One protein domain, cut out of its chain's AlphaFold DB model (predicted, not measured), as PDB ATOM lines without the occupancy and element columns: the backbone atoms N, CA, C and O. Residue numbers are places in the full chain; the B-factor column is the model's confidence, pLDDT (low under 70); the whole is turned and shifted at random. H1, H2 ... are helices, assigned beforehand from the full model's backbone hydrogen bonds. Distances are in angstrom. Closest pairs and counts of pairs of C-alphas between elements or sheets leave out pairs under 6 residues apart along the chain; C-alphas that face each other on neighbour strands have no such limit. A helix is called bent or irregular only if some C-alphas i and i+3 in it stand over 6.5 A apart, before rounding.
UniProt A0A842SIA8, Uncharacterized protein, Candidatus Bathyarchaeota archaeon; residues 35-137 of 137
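Overview. This is residues 35 to 137 of the 137 residues of an uncharacterized protein of Candidatus Bathyarchaeota archaeon (UniProt A0A842SIA8). H1 runs through the core, with H3 and H4 alongside in a loose up-and-down bundle, each running against the one before. H5 slants over H1's opposite side, H6 folds back beside H5, and short H2 makes the corner between H1 and H3. The 103 printed residues hold six named helices, H1 to H6 in chain order, and no named strand: all helix, compact, radius of gyration of the C-alphas 12.8 A, spans 35 by 30 by 25 A.

Along the chain. H1, residues 42 to 57, 22.5 A, begins at C-alpha 42, (213.807, 219.249, 203.884). H2 is residues 61 to 66, 8.6 A; H3 68 to 84, 25.2 A, irregular, with C-alphas 80 and 83 7.7 A apart; H4 87 to 101, 20.7 A; H5 110 to 119, 14.6 A. H6, 123 to 135, 19.8 A, ends at C-alpha 135, (211.946, 216.363, 183.137).

Arrangement. The hub H1 touches H3 at a shallow tilt of 32 degrees, opposite ways; closest C-alphas are Ile 46 and Ile 78, 5.5 A. Residues 48 to 55 of H1 touch H5, closest at C-alphas Glu 55 and Trp 110, 5.3 A. H5 and H6, a hairpin, only just touch, with 3 pairs of C-alphas within 8 A, closest Met 117 and His 125, 6.8 A. Every O i to N i+4 pair is within hydrogen-bond range in H1, H2, H4 and H5, against 11 of 13 in H3 and 6 of 9 in H6.

Size, cuts and confidence. The farthest C-alphas, Glu 62 and Gln 123, are 35.5 A apart. The printed part has no cut and no long link; pLDDT is under 70 at residues 120 to 137.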
ATOM      1  N   GLY A  35     202.563 218.691 207.833       94.75
ATOM      2  CA  GLY A  35     201.895 218.750 206.536       94.75
ATOM      3  C   GLY A  35     202.734 218.300 205.344       94.75
ATOM      4  O   GLY A  35     202.191 218.277 204.246       94.75
ATOM      5  N   GLY A  36     204.009 217.950 205.537       95.19
ATOM      6  CA  GLY A  36     204.875 217.440 204.471       95.19
ATOM      7  C   GLY A  36     204.880 215.916 204.380       95.19
ATOM      8  O   GLY A  36     204.604 215.222 205.360       95.19
ATOM      9  N   MET A  37     205.255 215.391 203.218       95.06
ATOM     10  CA  MET A  37     205.603 213.978 203.058       95.06
ATOM     11  C   MET A  37     206.917 213.645 203.799       95.06
ATOM     12  O   MET A  37     207.718 214.548 204.087       95.06
ATOM     13  N   PRO A  38     207.149 212.369 204.158       92.69
ATOM     14  CA  PRO A  38     208.410 211.933 204.755       92.69
ATOM     15  C   PRO A  38     209.581 212.062 203.767       92.69
ATOM     16  O   PRO A  38     209.388 212.103 202.555       92.69
ATOM     17  N   GLY A  39     210.802 212.141 204.298       89.69
ATOM     18  CA  GLY A  39     212.059 212.314 203.559       89.69
ATOM     19  C   GLY A  39     213.219 212.555 204.533       89.69
ATOM     20  O   GLY A  39     212.978 212.869 205.702       89.69
ATOM     21  N   THR A  40     214.464 212.380 204.088       87.81
ATOM     22  CA  THR A  40     215.662 212.505 204.946       87.81
ATOM     23  C   THR A  40     216.010 213.928 205.316       87.81
ATOM     24  O   THR A  40     216.477 214.189 206.425       87.81
ATOM     25  N   ASP A  41     215.789 214.844 204.387       90.00
ATOM     26  CA  ASP A  41     216.035 216.259 204.555       90.00
ATOM     27  C   ASP A  41     214.864 217.066 204.005       90.00
ATOM     28  O   ASP A  41     213.891 216.541 203.461       90.00
ATOM     29  N   ILE A  42     214.920 218.375 204.223       92.81
ATOM     30  CA  ILE A  42     213.807 219.249 203.884       92.81
ATOM     31  C   ILE A  42     213.556 219.326 202.373       92.81
ATOM     32  O   ILE A  42     212.405 219.435 201.961       92.81
ATOM     33  N   GLU A  43     214.607 219.220 201.561       90.88
ATOM     34  CA  GLU A  43     214.511 219.223 200.103       90.88
ATOM     35  C   GLU A  43     213.785 217.966 199.624       90.88
ATOM     36  O   GLU A  43     212.774 218.076 198.937       90.88
ATOM     37  N   GLU A  44     214.200 216.783 200.076       89.06
ATOM     38  CA  GLU A  44     213.525 215.528 199.735       89.06
ATOM     39  C   GLU A  44     212.052 215.544 200.167       89.06
ATOM     40  O   GLU A  44     211.165 215.148 199.412       89.06
ATOM     41  N   ARG A  45     211.758 216.072 201.359       94.19
ATOM     42  CA  ARG A  45     210.376 216.207 201.842       94.19
ATOM     43  C   ARG A  45     209.538 217.143 200.974       94.19
ATOM     44  O   ARG A  45     208.364 216.851 200.735       94.19
ATOM     45  N   ILE A  46     210.102 218.262 200.510       94.50
ATOM     46  CA  ILE A  46     209.429 219.177 199.572       94.50
ATOM     47  C   ILE A  46     209.108 218.439 198.274       94.50
ATOM     48  O   ILE A  46     207.975 218.496 197.803       94.50
ATOM     49  N   MET A  47     210.075 217.697 197.746       92.06
ATOM     50  CA  MET A  47     209.941 216.985 196.482       92.06
ATOM     51  C   MET A  47     208.918 215.851 196.556       92.06
ATOM     52  O   MET A  47     208.041 215.765 195.703       92.06
ATOM     53  N   ASN A  48     208.917 215.067 197.632       93.38
ATOM     54  CA  ASN A  48     207.904 214.030 197.856       93.38
ATOM     55  C   ASN A  48     206.507 214.628 198.013       93.38
ATOM     56  O   ASN A  48     205.520 214.069 197.539       93.38
ATOM     57  N   SER A  49     206.424 215.796 198.656       95.88
ATOM     58  CA  SER A  49     205.165 216.529 198.781       95.88
ATOM     59  C   SER A  49     204.664 217.012 197.422       95.88
ATOM     60  O   SER A  49     203.470 216.921 197.149       95.88
ATOM     61  N   LEU A  50     205.567 217.494 196.565       95.19
ATOM     62  CA  LEU A  50     205.243 217.913 195.208       95.19
ATOM     63  C   LEU A  50     204.777 216.732 194.351       95.19
ATOM     64  O   LEU A  50     203.739 216.840 193.709       95.19
ATOM     65  N   LEU A  51     205.486 215.603 194.391       93.81
ATOM     66  CA  LEU A  51     205.111 214.385 193.670       93.81
ATOM     67  C   LEU A  51     203.708 213.915 194.037       93.81
ATOM     68  O   LEU A  51     202.922 213.590 193.154       93.81
ATOM     69  N   PHE A  52     203.362 213.946 195.325       95.56
ATOM     70  CA  PHE A  52     202.020 213.563 195.742       95.56
ATOM     71  C   PHE A  52     200.950 214.564 195.288       95.56
ATOM     72  O   PHE A  52     199.861 214.159 194.890       95.56
ATOM     73  N   ILE A  53     201.255 215.868 195.265       95.69
ATOM     74  CA  ILE A  53     200.354 216.862 194.663       95.69
ATOM     75  C   ILE A  53     200.140 216.551 193.177       95.69
ATOM     76  O   ILE A  53     198.993 216.517 192.738       95.69
ATOM     77  N   LEU A  54     201.216 216.318 192.423       94.62
ATOM     78  CA  LEU A  54     201.157 216.026 190.990       94.62
ATOM     79  C   LEU A  54     200.313 214.774 190.715       94.62
ATOM     80  O   LEU A  54     199.380 214.833 189.913       94.62
ATOM     81  N   GLU A  55     200.567 213.700 191.464       94.38
ATOM     82  CA  GLU A  55     199.835 212.435 191.385       94.38
ATOM     83  C   GLU A  55     198.331 212.600 191.622       94.38
ATOM     84  O   GLU A  55     197.530 212.008 190.906       94.38
ATOM     85  N   ILE A  56     197.923 213.424 192.590       94.12
ATOM     86  CA  ILE A  56     196.502 213.691 192.831       94.12
ATOM     87  C   ILE A  56     195.914 214.566 191.722       94.12
ATOM     88  O   ILE A  56     194.822 214.291 191.239       94.12
ATOM     89  N   THR A  57     196.616 215.616 191.286       93.06
ATOM     90  CA  THR A  57     196.070 216.593 190.322       93.06
ATOM     91  C   THR A  57     195.830 216.037 188.916       93.06
ATOM     92  O   THR A  57     195.069 216.634 188.154       93.06
ATOM     93  N   GLN A  58     196.437 214.900 188.571       91.94
ATOM     94  CA  GLN A  58     196.164 214.188 187.319       91.94
ATOM     95  C   GLN A  58     194.947 213.249 187.386       91.94
ATOM     96  O   GLN A  58     194.573 212.673 186.366       91.94
ATOM     97  N   ARG A  59     194.327 213.081 188.562       90.94
ATOM     98  CA  ARG A  59     193.126 212.253 188.748       90.94
ATOM     99  C   ARG A  59     191.848 213.010 188.383       90.94
ATOM    100  O   ARG A  59     191.863 214.210 188.107       90.94
ATOM    101  N   GLU A  60     190.737 212.277 188.361       91.12
ATOM    102  CA  GLU A  60     189.408 212.838 188.110       91.12
ATOM    103  C   GLU A  60     189.044 213.908 189.160       91.12
ATOM    104  O   GLU A  60     189.487 213.808 190.313       91.12
ATOM    105  N   PRO A  61     188.255 214.941 188.798       91.44
ATOM    106  CA  PRO A  61     187.920 216.054 189.691       91.44
ATOM    107  C   PRO A  61     187.370 215.634 191.060       91.44
ATOM    108  O   PRO A  61     187.706 216.253 192.066       91.44
ATOM    109  N   GLU A  62     186.580 214.564 191.113       93.06
ATOM    110  CA  GLU A  62     185.986 214.006 192.328       93.06
ATOM    111  C   GLU A  62     187.061 213.499 193.302       93.06
ATOM    112  O   GLU A  62     186.967 213.699 194.516       93.06
ATOM    113  N   VAL A  63     188.125 212.889 192.770       92.19
ATOM    114  CA  VAL A  63     189.283 212.448 193.559       92.19
ATOM    115  C   VAL A  63     190.076 213.661 194.036       92.19
ATOM    116  O   VAL A  63     190.442 213.739 195.207       92.19
ATOM    117  N   VAL A  64     190.305 214.650 193.168       92.25
ATOM    118  CA  VAL A  64     191.005 215.888 193.553       92.25
ATOM    119  C   VAL A  64     190.276 216.594 194.702       92.25
ATOM    120  O   VAL A  64     190.911 216.997 195.681       92.25
ATOM    121  N   GLU A  65     188.948 216.700 194.617       93.62
ATOM    122  CA  GLU A  65     188.103 217.309 195.647       93.62
ATOM    123  C   GLU A  65     188.189 216.548 196.978       93.62
ATOM    124  O   GLU A  65     188.384 217.166 198.031       93.62
ATOM    125  N   ALA A  66     188.152 215.211 196.944       94.81
ATOM    126  CA  ALA A  66     188.281 214.376 198.139       94.81
ATOM    127  C   ALA A  66     189.618 214.587 198.881       94.81
ATOM    128  O   ALA A  66     189.668 214.533 200.112       94.81
ATOM    129  N   PHE A  67     190.699 214.899 198.158       95.50
ATOM    130  CA  PHE A  67     192.035 215.109 198.728       95.50
ATOM    131  C   PHE A  67     192.375 216.585 199.004       95.50
ATOM    132  O   PHE A  67     193.488 216.893 199.442       95.50
ATOM    133  N   GLN A  68     191.434 217.519 198.835       94.88
ATOM    134  CA  GLN A  68     191.699 218.961 198.915       94.88
ATOM    135  C   GLN A  68     192.352 219.405 200.239       94.88
ATOM    136  O   GLN A  68     193.226 220.279 200.252       94.88
ATOM    137  N   ILE A  69     191.971 218.796 201.369       96.31
ATOM    138  CA  ILE A  69     192.582 219.084 202.679       96.31
ATOM    139  C   ILE A  69     194.061 218.674 202.694       96.31
ATOM    140  O   ILE A  69     194.902 219.436 203.179       96.31
ATOM    141  N   HIS A  70     194.391 217.506 202.141       96.69
ATOM    142  CA  HIS A  70     195.761 217.000 202.049       96.69
ATOM    143  C   HIS A  70     196.608 217.882 201.125       96.69
ATOM    144  O   HIS A  70     197.673 218.346 201.536       96.69
ATOM    145  N   LEU A  71     196.083 218.231 199.945       95.44
ATOM    146  CA  LEU A  71     196.730 219.153 199.003       95.44
ATOM    147  C   LEU A  71     197.058 220.504 199.650       95.44
ATOM    148  O   LEU A  71     198.158 221.031 199.491       95.44
ATOM    149  N   ASN A  72     196.129 221.058 200.429       95.69
ATOM    150  CA  ASN A  72     196.340 222.326 201.124       95.69
ATOM    151  C   ASN A  72     197.428 222.232 202.207       95.69
ATOM    152  O   ASN A  72     198.175 223.194 202.404       95.69
ATOM    153  N   ARG A  73     197.535 221.101 202.917       97.38
ATOM    154  CA  ARG A  73     198.598 220.876 203.915       97.38
ATOM    155  C   ARG A  73     199.975 220.800 203.255       97.38
ATOM    156  O   ARG A  73     200.885 221.489 203.708       97.38
ATOM    157  N   LEU A  74     200.083 220.059 202.155       97.25
ATOM    158  CA  LEU A  74     201.321 219.904 201.389       97.25
ATOM    159  C   LEU A  74     201.783 221.239 200.799       97.25
ATOM    160  O   LEU A  74     202.927 221.634 200.998       97.25
ATOM    161  N   LYS A  75     200.879 221.998 200.165       95.75
ATOM    162  CA  LYS A  75     201.193 223.337 199.632       95.75
ATOM    163  C   LYS A  75     201.698 224.285 200.722       95.75
ATOM    164  O   LYS A  75     202.687 224.981 200.517       95.75
ATOM    165  N   LYS A  76     201.068 224.286 201.904       96.75
ATOM    166  CA  LYS A  76     201.528 225.089 203.055       96.75
ATOM    167  C   LYS A  76     202.904 224.657 203.554       96.75
ATOM    168  O   LYS A  76     203.713 225.511 203.910       96.75
ATOM    169  N   PHE A  77     203.162 223.352 203.601       97.44
ATOM    170  CA  PHE A  77     204.469 222.822 203.967       97.44
ATOM    171  C   PHE A  77     205.548 223.267 202.974       97.44
ATOM    172  O   PHE A  77     206.585 223.775 203.398       97.44
ATOM    173  N   ILE A  78     205.288 223.135 201.672       96.38
ATOM    174  CA  ILE A  78     206.205 223.564 200.613       96.38
ATOM    175  C   ILE A  78     206.479 225.067 200.731       96.38
ATOM    176  O   ILE A  78     207.633 225.466 200.843       96.38
ATOM    177  N   GLU A  79     205.440 225.899 200.826       95.12
ATOM    178  CA  GLU A  79     205.576 227.359 200.932       95.12
ATOM    179  C   GLU A  79     206.429 227.790 202.132       95.12
ATOM    180  O   GLU A  79     207.274 228.682 202.034       95.12
ATOM    181  N   LYS A  80     206.240 227.130 203.279       96.12
ATOM    182  CA  LYS A  80     207.000 227.413 204.500       96.12
ATOM    183  C   LYS A  80     208.488 227.097 204.344       96.12
ATOM    184  O   LYS A  80     209.312 227.758 204.976       96.12
ATOM    185  N   ASN A  81     208.824 226.084 203.549       95.25
ATOM    186  CA  ASN A  81     210.164 225.514 203.512       95.25
ATOM    187  C   ASN A  81     210.922 225.770 202.207       95.25
ATOM    188  O   ASN A  81     212.129 225.603 202.205       95.25
ATOM    189  N   LYS A  82     210.288 226.256 201.134       91.25
ATOM    190  CA  LYS A  82     210.916 226.465 199.813       91.25
ATOM    191  C   LYS A  82     212.223 227.272 199.823       91.25
ATOM    192  O   LYS A  82     213.083 227.063 198.979       91.25
ATOM    193  N   LYS A  83     212.432 228.130 200.833       90.88
ATOM    194  CA  LYS A  83     213.693 228.869 201.057       90.88
ATOM    195  C   LYS A  83     214.905 227.978 201.361       90.88
ATOM    196  O   LYS A  83     216.021 228.482 201.368       90.88
ATOM    197  N   SER A  84     214.697 226.700 201.680       89.81
ATOM    198  CA  SER A  84     215.773 225.726 201.862       89.81
ATOM    199  C   SER A  84     216.298 225.157 200.547       89.81
ATOM    200  O   SER A  84     217.333 224.498 200.559       89.81
ATOM    201  N   LEU A  85     215.577 225.355 199.442       89.25
ATOM    202  CA  LEU A  85     216.029 224.966 198.113       89.25
ATOM    203  C   LEU A  85     217.046 225.982 197.586       89.25
ATOM    204  O   LEU A  85     217.032 227.156 197.964       89.25
ATOM    205  N   ASN A  86     217.914 225.532 196.681       90.00
ATOM    206  CA  ASN A  86     218.714 226.450 195.875       90.00
ATOM    207  C   ASN A  86     217.807 227.269 194.928       90.00
ATOM    208  O   ASN A  86     216.630 226.954 194.740       90.00
ATOM    209  N   GLU A  87     218.349 228.346 194.359       89.19
ATOM    210  CA  GLU A  87     217.578 229.290 193.541       89.19
ATOM    211  C   GLU A  87     216.930 228.625 192.317       89.19
ATOM    212  O   GLU A  87     215.749 228.862 192.056       89.19
ATOM    213  N   ASP A  88     217.655 227.735 191.636       88.75
ATOM    214  CA  ASP A  88     217.172 227.030 190.445       88.75
ATOM    215  C   ASP A  88     216.007 226.082 190.777       88.75
ATOM    216  O   ASP A  88     214.940 226.166 190.168       88.75
ATOM    217  N   ASN A  89     216.158 225.238 191.802       86.19
ATOM    218  CA  ASN A  89     215.118 224.311 192.257       86.19
ATOM    219  C   ASN A  89     213.889 225.063 192.772       86.19
ATOM    220  O   ASN A  89     212.759 224.655 192.507       86.19
ATOM    221  N   ASN A  90     214.091 226.178 193.481       89.06
ATOM    222  CA  ASN A  90     212.985 227.011 193.938       89.06
ATOM    223  C   ASN A  90     212.227 227.631 192.755       89.06
ATOM    224  O   ASN A  90     211.002 227.643 192.756       89.06
ATOM    225  N   LYS A  91     212.932 228.096 191.720       89.81
ATOM    226  CA  LYS A  91     212.299 228.632 190.510       89.81
ATOM    227  C   LYS A  91     211.475 227.566 189.781       89.81
ATOM    228  O   LYS A  91     210.309 227.811 189.486       89.81
ATOM    229  N   LYS A  92     212.038 226.370 189.572       89.38
ATOM    230  CA  LYS A  92     211.322 225.232 188.966       89.38
ATOM    231  C   LYS A  92     210.069 224.864 189.770       89.38
ATOM    232  O   LYS A  92     208.990 224.692 189.206       89.38
ATOM    233  N   LEU A  93     210.192 224.797 191.096       90.75
ATOM    234  CA  LEU A  93     209.073 224.540 192.001       90.75
ATOM    235  C   LEU A  93     207.960 225.591 191.853       90.75
ATOM    236  O   LEU A  93     206.789 225.228 191.756       90.75
ATOM    237  N   GLU A  94     208.308 226.877 191.833       91.00
ATOM    238  CA  GLU A  94     207.345 227.975 191.665       91.00
ATOM    239  C   GLU A  94     206.633 227.920 190.311       91.00
ATOM    240  O   GLU A  94     205.416 228.126 190.243       91.00
ATOM    241  N   ASP A  95     207.357 227.590 189.242       91.38
ATOM    242  CA  ASP A  95     206.779 227.430 187.908       91.38
ATOM    243  C   ASP A  95     205.747 226.290 187.899       91.38
ATOM    244  O   ASP A  95     204.622 226.463 187.418       91.38
ATOM    245  N   ILE A  96     206.070 225.153 188.522       91.25
ATOM    246  CA  ILE A  96     205.155 224.013 188.671       91.25
ATOM    247  C   ILE A  96     203.922 224.399 189.498       91.25
ATOM    248  O   ILE A  96     202.790 224.173 189.067       91.25
ATOM    249  N   LEU A  97     204.106 225.019 190.669       90.50
ATOM    250  CA  LEU A  97     202.993 225.445 191.523       90.50
ATOM    251  C   LEU A  97     202.096 226.472 190.822       90.50
ATOM    252  O   LEU A  97     200.870 226.417 190.961       90.50
ATOM    253  N   THR A  98     202.685 227.370 190.031       91.94
ATOM    254  CA  THR A  98     201.955 228.350 189.222       91.94
ATOM    255  C   THR A  98     201.094 227.661 188.169       91.94
ATOM    256  O   THR A  98     199.914 227.994 188.043       91.94
ATOM    257  N   ARG A  99     201.632 226.676 187.444       91.31
ATOM    258  CA  ARG A  99     200.874 225.884 186.459       91.31
ATOM    259  C   ARG A  99     199.714 225.137 187.116       91.31
ATOM    260  O   ARG A  99     198.567 225.292 186.698       91.31
ATOM    261  N   LEU A 100     199.974 224.452 188.231       89.38
ATOM    262  CA  LEU A 100     198.934 223.769 189.007       89.38
ATOM    263  C   LEU A 100     197.849 224.736 189.510       89.38
ATOM    264  O   LEU A 100     196.671 224.391 189.537       89.38
ATOM    265  N   SER A 101     198.211 225.969 189.886       87.25
ATOM    266  CA  SER A 101     197.239 226.986 190.322       87.25
ATOM    267  C   SER A 101     196.303 227.466 189.207       87.25
ATOM    268  O   SER A 101     195.188 227.899 189.489       87.25
ATOM    269  N   LYS A 102     196.731 227.353 187.943       89.31
ATOM    270  CA  LYS A 102     195.923 227.664 186.755       89.31
ATOM    271  C   LYS A 102     195.025 226.500 186.328       89.31
ATOM    272  O   LYS A 102     194.298 226.632 185.349       89.31
ATOM    273  N   GLY A 103     195.074 225.377 187.049       85.50
ATOM    274  CA  GLY A 103     194.365 224.150 186.695       85.50
ATOM    275  C   GLY A 103     195.050 223.352 185.586       85.50
ATOM    276  O   GLY A 103     194.425 222.464 185.014       85.50
ATOM    277  N   GLU A 104     196.312 223.653 185.262       88.12
ATOM    278  CA  GLU A 104     197.075 222.812 184.342       88.12
ATOM    279  C   GLU A 104     197.373 221.467 185.004       88.12
ATOM    280  O   GLU A 104     197.840 221.410 186.143       88.12
ATOM    281  N   GLN A 105     197.147 220.387 184.261       87.06
ATOM    282  CA  GLN A 105     197.601 219.058 184.645       87.06
ATOM    283  C   GLN A 105     199.006 218.823 184.102       87.06
ATOM    284  O   GLN A 105     199.276 219.039 182.918       87.06
ATOM    285  N   ILE A 106     199.893 218.345 184.966       87.81
ATOM    286  CA  ILE A 106     201.248 217.958 184.592       87.81
ATOM    287  C   ILE A 106     201.292 216.432 184.621       87.81
ATOM    288  O   ILE A 106     201.289 215.817 185.685       87.81
ATOM    289  N   GLN A 107     201.264 215.836 183.433       85.38
ATOM    290  CA  GLN A 107     201.203 214.388 183.251       85.38
ATOM    291  C   GLN A 107     202.559 213.747 183.562       85.38
ATOM    292  O   GLN A 107     203.594 214.246 183.119       85.38
ATOM    293  N   GLY A 108     202.545 212.626 184.280       86.06
ATOM    294  CA  GLY A 108     203.740 211.836 184.558       86.06
ATOM    295  C   GLY A 108     203.436 210.587 185.380       86.06
ATOM    296  O   GLY A 108     202.345 210.418 185.922       86.06
ATOM    297  N   ASP A 109     204.420 209.696 185.480       85.81
ATOM    298  CA  ASP A 109     204.335 208.504 186.330       85.81
ATOM    299  C   ASP A 109     204.769 208.846 187.765       85.81
ATOM    300  O   ASP A 109     205.770 208.353 188.289       85.81
ATOM    301  N   TRP A 110     204.047 209.780 188.393       88.44
ATOM    302  CA  TRP A 110     204.367 210.268 189.739       88.44
ATOM    303  C   TRP A 110     204.183 209.171 190.790       88.44
ATOM    304  O   TRP A 110     204.999 209.056 191.709       88.44
ATOM    305  N   LYS A 111     203.172 208.309 190.608       86.19
ATOM    306  CA  LYS A 111     202.940 207.090 191.392       86.19
ATOM    307  C   LYS A 111     204.197 206.237 191.526       86.19
ATOM    308  O   LYS A 111     204.536 205.862 192.644       86.19
ATOM    309  N   ARG A 112     204.931 205.973 190.438       83.88
ATOM    310  CA  ARG A 112     206.174 205.188 190.498       83.88
ATOM    311  C   ARG A 112     207.179 205.765 191.494       83.88
ATOM    312  O   ARG A 112     207.759 205.014 192.275       83.88
ATOM    313  N   HIS A 113     207.350 207.084 191.517       81.75
ATOM    314  CA  HIS A 113     208.264 207.744 192.450       81.75
ATOM    315  C   HIS A 113     207.759 207.695 193.902       81.75
ATOM    316  O   HIS A 113     208.545 207.479 194.824       81.75
ATOM    317  N   LEU A 114     206.445 207.797 194.119       83.00
ATOM    318  CA  LEU A 114     205.840 207.626 195.446       83.00
ATOM    319  C   LEU A 114     205.975 206.191 195.972       83.00
ATOM    320  O   LEU A 114     206.222 205.989 197.163       83.00
ATOM    321  N   THR A 115     205.869 205.191 195.099       83.75
ATOM    322  CA  THR A 115     206.143 203.792 195.445       83.75
ATOM    323  C   THR A 115     207.599 203.606 195.866       83.75
ATOM    324  O   THR A 115     207.856 203.026 196.919       83.75
ATOM    325  N   PHE A 116     208.558 204.176 195.128       76.25
ATOM    326  CA  PHE A 116     209.971 204.110 195.516       76.25
ATOM    327  C   PHE A 116     210.254 204.749 196.878       76.25
ATOM    328  O   PHE A 116     211.033 204.193 197.656       76.25
ATOM    329  N   MET A 117     209.587 205.863 197.194       80.50
ATOM    330  CA  MET A 117     209.646 206.501 198.512       80.50
ATOM    331  C   MET A 117     209.162 205.571 199.639       80.50
ATOM    332  O   MET A 117     209.768 205.554 200.712       80.50
ATOM    333  N   LYS A 118     208.108 204.775 199.398       74.25
ATOM    334  CA  LYS A 118     207.562 203.797 200.362       74.25
ATOM    335  C   LYS A 118     208.474 202.568 200.523       74.25
ATOM    336  O   LYS A 118     208.574 202.029 201.622       74.25
ATOM    337  N   GLU A 119     209.136 202.121 199.450       70.94
ATOM    338  CA  GLU A 119     209.779 200.798 199.378       70.94
ATOM    339  C   GLU A 119     211.284 200.735 199.718       70.94
ATOM    340  O   GLU A 119     211.752 199.659 200.106       70.94
ATOM    341  N   LYS A 120     212.095 201.802 199.565       62.31
ATOM    342  CA  LYS A 120     213.573 201.685 199.676       62.31
ATOM    343  C   LYS A 120     214.336 202.859 200.314       62.31
ATOM    344  O   LYS A 120     213.871 203.980 200.449       62.31
ATOM    345  N   THR A 121     215.579 202.542 200.694       54.81
ATOM    346  CA  THR A 121     216.591 203.359 201.381       54.81
ATOM    347  C   THR A 121     216.999 204.632 200.621       54.81
ATOM    348  O   THR A 121     217.378 204.605 199.451       54.81
ATOM    349  N   HIS A 122     217.028 205.737 201.362       53.75
ATOM    350  CA  HIS A 122     217.093 207.144 200.948       53.75
ATOM    351  C   HIS A 122     218.102 207.590 199.865       53.75
ATOM    352  O   HIS A 122     217.876 208.598 199.201       53.75
ATOM    353  N   GLN A 123     219.222 206.887 199.653       52.50
ATOM    354  CA  GLN A 123     220.256 207.347 198.707       52.50
ATOM    355  C   GLN A 123     219.868 207.195 197.228       52.50
ATOM    356  O   GLN A 123     220.286 208.015 196.414       52.50
ATOM    357  N   ALA A 124     219.083 206.175 196.866       55.97
ATOM    358  CA  ALA A 124     218.645 205.986 195.477       55.97
ATOM    359  C   ALA A 124     217.580 207.019 195.072       55.97
ATOM    360  O   ALA A 124     217.575 207.515 193.949       55.97
ATOM    361  N   HIS A 125     216.737 207.395 196.030       59.03
ATOM    362  CA  HIS A 125     215.590 208.264 195.825       59.03
ATOM    363  C   HIS A 125     215.977 209.719 195.517       59.03
ATOM    364  O   HIS A 125     215.422 210.340 194.616       59.03
ATOM    365  N   LYS A 126     217.011 210.245 196.189       59.34
ATOM    366  CA  LYS A 126     217.477 211.624 195.974       59.34
ATOM    367  C   LYS A 126     217.997 211.871 194.550       59.34
ATOM    368  O   LYS A 126     217.866 212.978 194.036       59.34
ATOM    369  N   LYS A 127     218.569 210.845 193.908       61.81
ATOM    370  CA  LYS A 127     219.028 210.927 192.515       61.81
ATOM    371  C   LYS A 127     217.847 210.996 191.539       61.81
ATOM    372  O   LYS A 127     217.854 211.855 190.668       61.81
ATOM    373  N   GLU A 128     216.831 210.152 191.720       61.84
ATOM    374  CA  GLU A 128     215.622 210.174 190.878       61.84
ATOM    375  C   GLU A 128     214.844 211.488 191.022       61.84
ATOM    376  O   GLU A 128     214.378 212.041 190.033       61.84
ATOM    377  N   ILE A 129     214.759 212.040 192.234       62.78
ATOM    378  CA  ILE A 129     214.110 213.335 192.481       62.78
ATOM    379  C   ILE A 129     214.782 214.481 191.709       62.78
ATOM    380  O   ILE A 129     214.091 215.358 191.192       62.78
ATOM    381  N   GLY A 130     216.118 214.480 191.623       60.56
ATOM    382  CA  GLY A 130     216.854 215.457 190.819       60.56
ATOM    383  C   GLY A 130     216.516 215.346 189.330       60.56
ATOM    384  O   GLY A 130     216.261 216.358 188.687       60.56
ATOM    385  N   GLU A 131     216.410 214.119 188.814       62.84
ATOM    386  CA  GLU A 131     216.038 213.853 187.418       62.84
ATOM    387  C   GLU A 131     214.588 214.289 187.109       62.84
ATOM    388  O   GLU A 131     214.310 214.757 186.008       62.84
ATOM    389  N   ILE A 132     213.668 214.234 188.081       62.41
ATOM    390  CA  ILE A 132     212.279 214.705 187.910       62.41
ATOM    391  C   ILE A 132     212.204 216.219 187.669       62.41
ATOM    392  O   ILE A 132     211.420 216.662 186.832       62.41
ATOM    393  N   LEU A 133     213.015 217.023 188.364       59.12
ATOM    394  CA  LEU A 133     213.045 218.477 188.134       59.12
ATOM    395  C   LEU A 133     213.610 218.849 186.763       59.12
ATOM    396  O   LEU A 133     213.319 219.931 186.259       59.12
ATOM    397  N   ASP A 134     214.403 217.971 186.159       58.97
ATOM    398  CA  ASP A 134     214.941 218.170 184.815       58.97
ATOM    399  C   ASP A 134     213.957 217.711 183.726       58.97
ATOM    400  O   ASP A 134     213.987 218.233 182.618       58.97
ATOM    401  N   ILE A 135     213.032 216.796 184.042       56.12
ATOM    402  CA  ILE A 135     211.946 216.363 183.137       56.12
ATOM    403  C   ILE A 135     210.819 217.409 183.045       56.12
ATOM    404  O   ILE A 135     210.023 217.383 182.108       56.12
ATOM    405  N   LEU A 136     210.727 218.320 184.017       52.78
ATOM    406  CA  LEU A 136     209.662 219.324 184.113       52.78
ATOM    407  C   LEU A 136     209.973 220.663 183.405       52.78
ATOM    408  O   LEU A 136     209.138 221.572 183.478       52.78
ATOM    409  N   GLU A 137     211.123 220.769 182.724       46.94
ATOM    410  CA  GLU A 137     211.474 221.840 181.761       46.94
ATOM    411  C   GLU A 137     210.796 221.651 180.393       46.94
ATOM    412  O   GLU A 137     210.353 222.677 179.823       46.94
TER     413      GLU A 137